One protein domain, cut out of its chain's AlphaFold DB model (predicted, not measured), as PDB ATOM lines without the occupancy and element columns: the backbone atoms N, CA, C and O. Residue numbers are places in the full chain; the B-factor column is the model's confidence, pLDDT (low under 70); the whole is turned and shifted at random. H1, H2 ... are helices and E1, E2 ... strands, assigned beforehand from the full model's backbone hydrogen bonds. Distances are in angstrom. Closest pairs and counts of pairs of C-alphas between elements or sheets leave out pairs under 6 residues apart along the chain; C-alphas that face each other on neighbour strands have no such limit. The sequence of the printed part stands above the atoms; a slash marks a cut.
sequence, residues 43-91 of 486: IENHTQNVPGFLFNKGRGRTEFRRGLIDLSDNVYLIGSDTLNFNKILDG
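AT A GLANCE: This is residues 43 to 91 of the 486 residues of an uncharacterized protein of Niastella sp. CF465 (UniProt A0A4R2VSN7). A small sheet, E3, E4, E5 in order, and a separate hairpin, E1 and E2, sit end to end, with H1 beyond the sheet. Mostly strand, the 49 printed residues, under half in named elements, run E1 to E5, then H1. The whole is loose, radius of gyration of the C-alphas 13.6 A, spanning 44 by 22 by 12 A.

HOW THE PARTS SIT: E3, residues 69 to 72, E4, 75 to 78, and E5, 81 to 84, are a meander, each the antiparallel neighbour of the one before. Within hydrogen-bond range are N 77 and O 69, and N 83 and O 76, both 2.8 A. E1, residues 53 to 56, and E2, 62 to 65, form a hairpin, with N 55 and O 63 within range, 2.7 A. H1, residues 86 to 89, is not on the sheet and too short for O i to N i+4 pairs.

IN THESE COORDINATES: E1 begins at C-alpha 53 (22.041, 40.464, 48.654); H1 ends at C-alpha 89 (48.569, 39.816, 41.879).

THE WHOLE: The printed part has no cut; residues 86 to 91 are under pLDDT 70.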
ATOM      1  N   ILE A  43      11.076  38.230  51.398       76.81
ATOM      2  CA  ILE A  43      11.045  39.373  50.476       76.81
ATOM      3  C   ILE A  43      11.139  38.825  49.054       76.81
ATOM      4  O   ILE A  43      12.231  38.529  48.573       76.81
ATOM      5  N   GLU A  44      10.001  38.697  48.374       72.81
ATOM      6  CA  GLU A  44       9.936  38.195  46.997       72.81
ATOM      7  C   GLU A  44       9.883  39.349  45.992       72.81
ATOM      8  O   GLU A  44       9.091  40.287  46.106       72.81
ATOM      9  N   ASN A  45      10.748  39.294  44.984       76.31
ATOM     10  CA  ASN A  45      10.742  40.217  43.855       76.31
ATOM     11  C   ASN A  45      11.105  39.458  42.570       76.31
ATOM     12  O   ASN A  45      11.569  38.326  42.614       76.31
ATOM     13  N   HIS A  46      11.014  40.115  41.412       80.81
ATOM     14  CA  HIS A  46      11.324  39.502  40.108       80.81
ATOM     15  C   HIS A  46      12.759  38.947  39.942       80.81
ATOM     16  O   HIS A  46      13.060  38.331  38.925       80.81
ATOM     17  N   THR A  47      13.647  39.149  40.915       81.31
ATOM     18  CA  THR A  47      15.026  38.636  40.949       81.31
ATOM     19  C   THR A  47      15.241  37.554  42.017       81.31
ATOM     20  O   THR A  47      16.378  37.236  42.336       81.31
ATOM     21  N   GLN A  48      14.173  36.945  42.548       78.00
ATOM     22  CA  GLN A  48      14.200  35.907  43.597       78.00
ATOM     23  C   GLN A  48      15.111  34.690  43.322       78.00
ATOM     24  O   GLN A  48      15.565  34.043  44.257       78.00
ATOM     25  N   ASN A  49      15.438  34.405  42.057       83.50
ATOM     26  CA  ASN A  49      16.345  33.313  41.676       83.50
ATOM     27  C   ASN A  49      17.828  33.732  41.639       83.50
ATOM     28  O   ASN A  49      18.680  32.946  41.220       83.50
ATOM     29  N   VAL A  50      18.158  34.975  42.009       82.44
ATOM     30  CA  VAL A  50      19.535  35.478  42.052       82.44
ATOM     31  C   VAL A  50      20.087  35.281  43.467       82.44
ATOM     32  O   VAL A  50      19.746  36.060  44.356       82.44
ATOM     33  N   PRO A  51      20.963  34.286  43.703       77.81
ATOM     34  CA  PRO A  51      21.633  34.155  44.992       77.81
ATOM     35  C   PRO A  51      22.514  35.387  45.221       77.81
ATOM     36  O   PRO A  51      23.388  35.704  44.406       77.81
ATOM     37  N   GLY A  52      22.255  36.126  46.297       84.25
ATOM     38  CA  GLY A  52      22.867  37.433  46.486       84.25
ATOM     39  C   GLY A  52      22.315  38.219  47.667       84.25
ATOM     40  O   GLY A  52      21.744  37.656  48.596       84.25
ATOM     41  N   PHE A  53      22.495  39.535  47.623       82.06
ATOM     42  CA  PHE A  53      22.041  40.464  48.654       82.06
ATOM     43  C   PHE A  53      20.969  41.405  48.104       82.06
ATOM     44  O   PHE A  53      20.877  41.629  46.894       82.06
ATOM     45  N   LEU A  54      20.161  41.973  48.999       85.19
ATOM     46  CA  LEU A  54      19.135  42.946  48.647       85.19
ATOM     47  C   LEU A  54      19.793  44.303  48.329       85.19
ATOM     48  O   LEU A  54      20.135  45.072  49.224       85.19
ATOM     49  N   PHE A  55      19.994  44.593  47.047       83.75
ATOM     50  CA  PHE A  55      20.612  45.819  46.549       83.75
ATOM     51  C   PHE A  55      19.559  46.891  46.268       83.75
ATOM     52  O   PHE A  55      18.595  46.660  45.536       83.75
ATOM     53  N   ASN A  56      19.755  48.094  46.803       82.69
ATOM     54  CA  ASN A  56      18.907  49.242  46.502       82.69
ATOM     55  C   ASN A  56      19.332  49.872  45.167       82.69
ATOM     56  O   ASN A  56      20.415  50.439  45.060       82.69
ATOM     57  N   LYS A  57      18.461  49.830  44.158       80.88
ATOM     58  CA  LYS A  57      18.687  50.454  42.842       80.88
ATOM     59  C   LYS A  57      18.507  51.980  42.838       80.88
ATOM     60  O   LYS A  57      18.515  52.599  41.777       80.88
ATOM     61  N   GLY A  58      18.308  52.584  44.004       76.69
ATOM     62  CA  GLY A  58      17.916  53.975  44.183       76.69
ATOM     63  C   GLY A  58      16.421  54.121  44.478       76.69
ATOM     64  O   GLY A  58      15.591  53.280  44.120       76.69
ATOM     65  N   ARG A  59      16.063  55.226  45.148       76.00
ATOM     66  CA  ARG A  59      14.674  55.591  45.507       76.00
ATOM     67  C   ARG A  59      13.922  54.526  46.324       76.00
ATOM     68  O   ARG A  59      12.706  54.413  46.212       76.00
ATOM     69  N   GLY A  60      14.635  53.735  47.131       74.12
ATOM     70  CA  GLY A  60      14.013  52.736  48.010       74.12
ATOM     71  C   GLY A  60      13.577  51.446  47.308       74.12
ATOM     72  O   GLY A  60      12.980  50.591  47.951       74.12
ATOM     73  N   ARG A  61      13.865  51.283  46.007       78.94
ATOM     74  CA  ARG A  61      13.543  50.060  45.258       78.94
ATOM     75  C   ARG A  61      14.693  49.072  45.351       78.94
ATOM     76  O   ARG A  61      15.829  49.428  45.042       78.94
ATOM     77  N   THR A  62      14.399  47.833  45.722       83.69
ATOM     78  CA  THR A  62      15.409  46.797  45.933       83.69
ATOM     79  C   THR A  62      15.285  45.639  44.945       83.69
ATOM     80  O   THR A  62      14.196  45.324  44.468       83.69
ATOM     81  N   GLU A  63      16.415  45.019  44.611       88.19
ATOM     82  CA  GLU A  63      16.494  43.761  43.861       88.19
ATOM     83  C   GLU A  63      17.575  42.855  44.459       88.19
ATOM     84  O   GLU A  63      18.478  43.350  45.129       88.19
ATOM     85  N   PHE A  64      17.518  41.549  44.217       87.31
ATOM     86  CA  PHE A  64      18.627  40.668  44.564       87.31
ATOM     87  C   PHE A  64      19.731  40.785  43.510       87.31
ATOM     88  O   PHE A  64      19.493  40.587  42.316       87.31
ATOM     89  N   ARG A  65      20.951  41.104  43.952       86.19
ATOM     90  CA  ARG A  65      22.159  41.099  43.112       86.19
ATOM     91  C   ARG A  65      23.203  40.165  43.687       86.19
ATOM     92  O   ARG A  65      23.379  40.100  44.902       86.19
ATOM     93  N   ARG A  66      23.940  39.488  42.803       84.62
ATOM     94  CA  ARG A  66      25.120  38.709  43.197       84.62
ATOM     95  C   ARG A  66      26.107  39.629  43.921       84.62
ATOM     96  O   ARG A  66      26.366  40.737  43.459       84.62
ATOM     97  N   GLY A  67      26.623  39.163  45.059       77.81
ATOM     98  CA  GLY A  67      27.546  39.920  45.918       77.81
ATOM     99  C   GLY A  67      28.851  40.307  45.230       77.81
ATOM    100  O   GLY A  67      29.394  41.376  45.484       77.81
ATOM    101  N   LEU A  68      29.316  39.439  44.339       82.94
ATOM    102  CA  LEU A  68      30.552  39.582  43.597       82.94
ATOM    103  C   LEU A  68      30.252  39.184  42.149       82.94
ATOM    104  O   LEU A  68      29.815  38.058  41.897       82.94
ATOM    105  N   ILE A  69      30.398  40.119  41.215       85.25
ATOM    106  CA  ILE A  69      30.212  39.861  39.783       85.25
ATOM    107  C   ILE A  69      31.590  39.883  39.147       85.25
ATOM    108  O   ILE A  69      32.289  40.887  39.222       85.25
ATOM    109  N   ASP A  70      31.970  38.770  38.540       84.69
ATOM    110  CA  ASP A  70      33.210  38.679  37.788       84.69
ATOM    111  C   ASP A  70      33.115  39.545  36.521       84.69
ATOM    112  O   ASP A  70      32.160  39.412  35.747       84.69
ATOM    113  N   LEU A  71      34.055  40.479  36.353       84.38
ATOM    114  CA  LEU A  71      34.203  41.281  35.132       84.38
ATOM    115  C   LEU A  71      35.413  40.818  34.307       84.38
ATOM    116  O   LEU A  71      35.393  40.952  33.082       84.38
ATOM    117  N   SER A  72      36.461  40.323  34.971       81.69
ATOM    118  CA  SER A  72      37.669  39.711  34.408       81.69
ATOM    119  C   SER A  72      38.481  39.033  35.519       81.69
ATOM    120  O   SER A  72      38.263  39.324  36.693       81.69
ATOM    121  N   ASP A  73      39.498  38.242  35.147       75.94
ATOM    122  CA  ASP A  73      40.359  37.448  36.048       75.94
ATOM    123  C   ASP A  73      40.756  38.139  37.370       75.94
ATOM    124  O   ASP A  73      40.854  37.488  38.409       75.94
ATOM    125  N   ASN A  74      40.958  39.462  37.352       76.94
ATOM    126  CA  ASN A  74      41.431  40.232  38.503       76.94
ATOM    127  C   ASN A  74      40.527  41.415  38.893       76.94
ATOM    128  O   ASN A  74      40.935  42.236  39.723       76.94
ATOM    129  N   VAL A  75      39.332  41.563  38.315       85.12
ATOM    130  CA  VAL A  75      38.420  42.670  38.644       85.12
ATOM    131  C   VAL A  75      37.016  42.136  38.873       85.12
ATOM    132  O   VAL A  75      36.374  41.616  37.967       85.12
ATOM    133  N   TYR A  76      36.506  42.357  40.081       88.44
ATOM    134  CA  TYR A  76      35.132  42.026  40.430       88.44
ATOM    135  C   TYR A  76      34.339  43.297  40.716       88.44
ATOM    136  O   TYR A  76      34.825  44.217  41.374       88.44
ATOM    137  N   LEU A  77      33.094  43.352  40.256       84.75
ATOM    138  CA  LEU A  77      32.150  44.398  40.628       84.75
ATOM    139  C   LEU A  77      31.471  44.032  41.953       84.75
ATOM    140  O   LEU A  77      30.908  42.940  42.087       84.75
ATOM    141  N   ILE A  78      31.482  44.964  42.907       83.69
ATOM    142  CA  ILE A  78      30.768  44.865  44.184       83.69
ATOM    143  C   ILE A  78      29.845  46.079  44.299       83.69
ATOM    144  O   ILE A  78      30.287  47.219  44.447       83.69
ATOM    145  N   GLY A  79      28.532  45.847  44.217       79.62
ATOM    146  CA  GLY A  79      27.546  46.929  44.205       79.62
ATOM    147  C   GLY A  79      27.684  47.818  42.964       79.62
ATOM    148  O   GLY A  79      27.265  47.420  41.877       79.62
ATOM    149  N   SER A  80      28.224  49.026  43.142       76.31
ATOM    150  CA  SER A  80      28.434  50.033  42.086       76.31
ATOM    151  C   SER A  80      29.902  50.414  41.862       76.31
ATOM    152  O   SER A  80      30.159  51.310  41.061       76.31
ATOM    153  N   ASP A  81      30.846  49.763  42.546       78.31
ATOM    154  CA  ASP A  81      32.286  50.006  42.398       78.31
ATOM    155  C   ASP A  81      33.032  48.702  42.070       78.31
ATOM    156  O   ASP A  81      32.520  47.595  42.273       78.31
ATOM    157  N   THR A  82      34.243  48.827  41.536       85.94
ATOM    158  CA  THR A  82      35.113  47.703  41.181       85.94
ATOM    159  C   THR A  82      36.146  47.443  42.268       85.94
ATOM    160  O   THR A  82      36.919  48.329  42.632       85.94
ATOM    161  N   LEU A  83      36.233  46.199  42.730       84.19
ATOM    162  CA  LEU A  83      37.365  45.706  43.499       84.19
ATOM    163  C   LEU A  83      38.405  45.132  42.530       84.19
ATOM    164  O   LEU A  83      38.157  44.133  41.855       84.19
ATOM    165  N   ASN A  84      39.570  45.777  42.453       80.00
ATOM    166  CA  ASN A  84      40.654  45.393  41.550       80.00
ATOM    167  C   ASN A  84      41.792  44.687  42.312       80.00
ATOM    168  O   ASN A  84      42.473  45.299  43.140       80.00
ATOM    169  N   PHE A  85      42.032  43.417  41.985       74.00
ATOM    170  CA  PHE A  85      43.084  42.574  42.554       74.00
ATOM    171  C   PHE A  85      44.432  42.674  41.818       74.00
ATOM    172  O   PHE A  85      45.420  42.143  42.322       74.00
ATOM    173  N   ASN A  86      44.549  43.420  40.709       67.88
ATOM    174  CA  ASN A  86      45.839  43.652  40.032       67.88
ATOM    175  C   ASN A  86      46.876  44.275  40.979       67.88
ATOM    176  O   ASN A  86      48.065  44.007  40.866       67.88
ATOM    177  N   LYS A  87      46.453  45.062  41.980       58.97
ATOM    178  CA  LYS A  87      47.390  45.600  42.981       58.97
ATOM    179  C   LYS A  87      48.006  44.528  43.890       58.97
ATOM    180  O   LYS A  87      49.049  44.817  44.485       58.97
ATOM    181  N   ILE A  88      47.377  43.353  43.982       59.88
ATOM    182  CA  ILE A  88      47.747  42.211  44.830       59.88
ATOM    183  C   ILE A  88      48.453  41.105  44.012       59.88
ATOM    184  O   ILE A  88      49.297  40.410  44.568       59.88
ATOM    185  N   LEU A  89      48.164  40.969  42.708       57.50
ATOM    186  CA  LEU A  89      48.569  39.816  41.879       57.50
ATOM    187  C   LEU A  89      49.599  40.094  40.762       57.50
ATOM    188  O   LEU A  89      49.964  39.157  40.060       57.50
ATOM    189  N   ASP A  90      50.113  41.318  40.591       55.91
ATOM    190  CA  ASP A  90      51.034  41.685  39.484       55.91
ATOM    191  C   ASP A  90      52.452  41.056  39.555       55.91
ATOM    192  O   ASP A  90      53.417  41.611  39.041       55.91
ATOM    193  N   GLY A  91      52.643  39.940  40.270       57.03
ATOM    194  CA  GLY A  91      53.937  39.248  40.432       57.03
ATOM    195  C   GLY A  91      55.019  40.044  41.184       57.03
ATOM    196  O   GLY A  91      55.989  39.481  41.688       57.03
TER     197      GLY A  91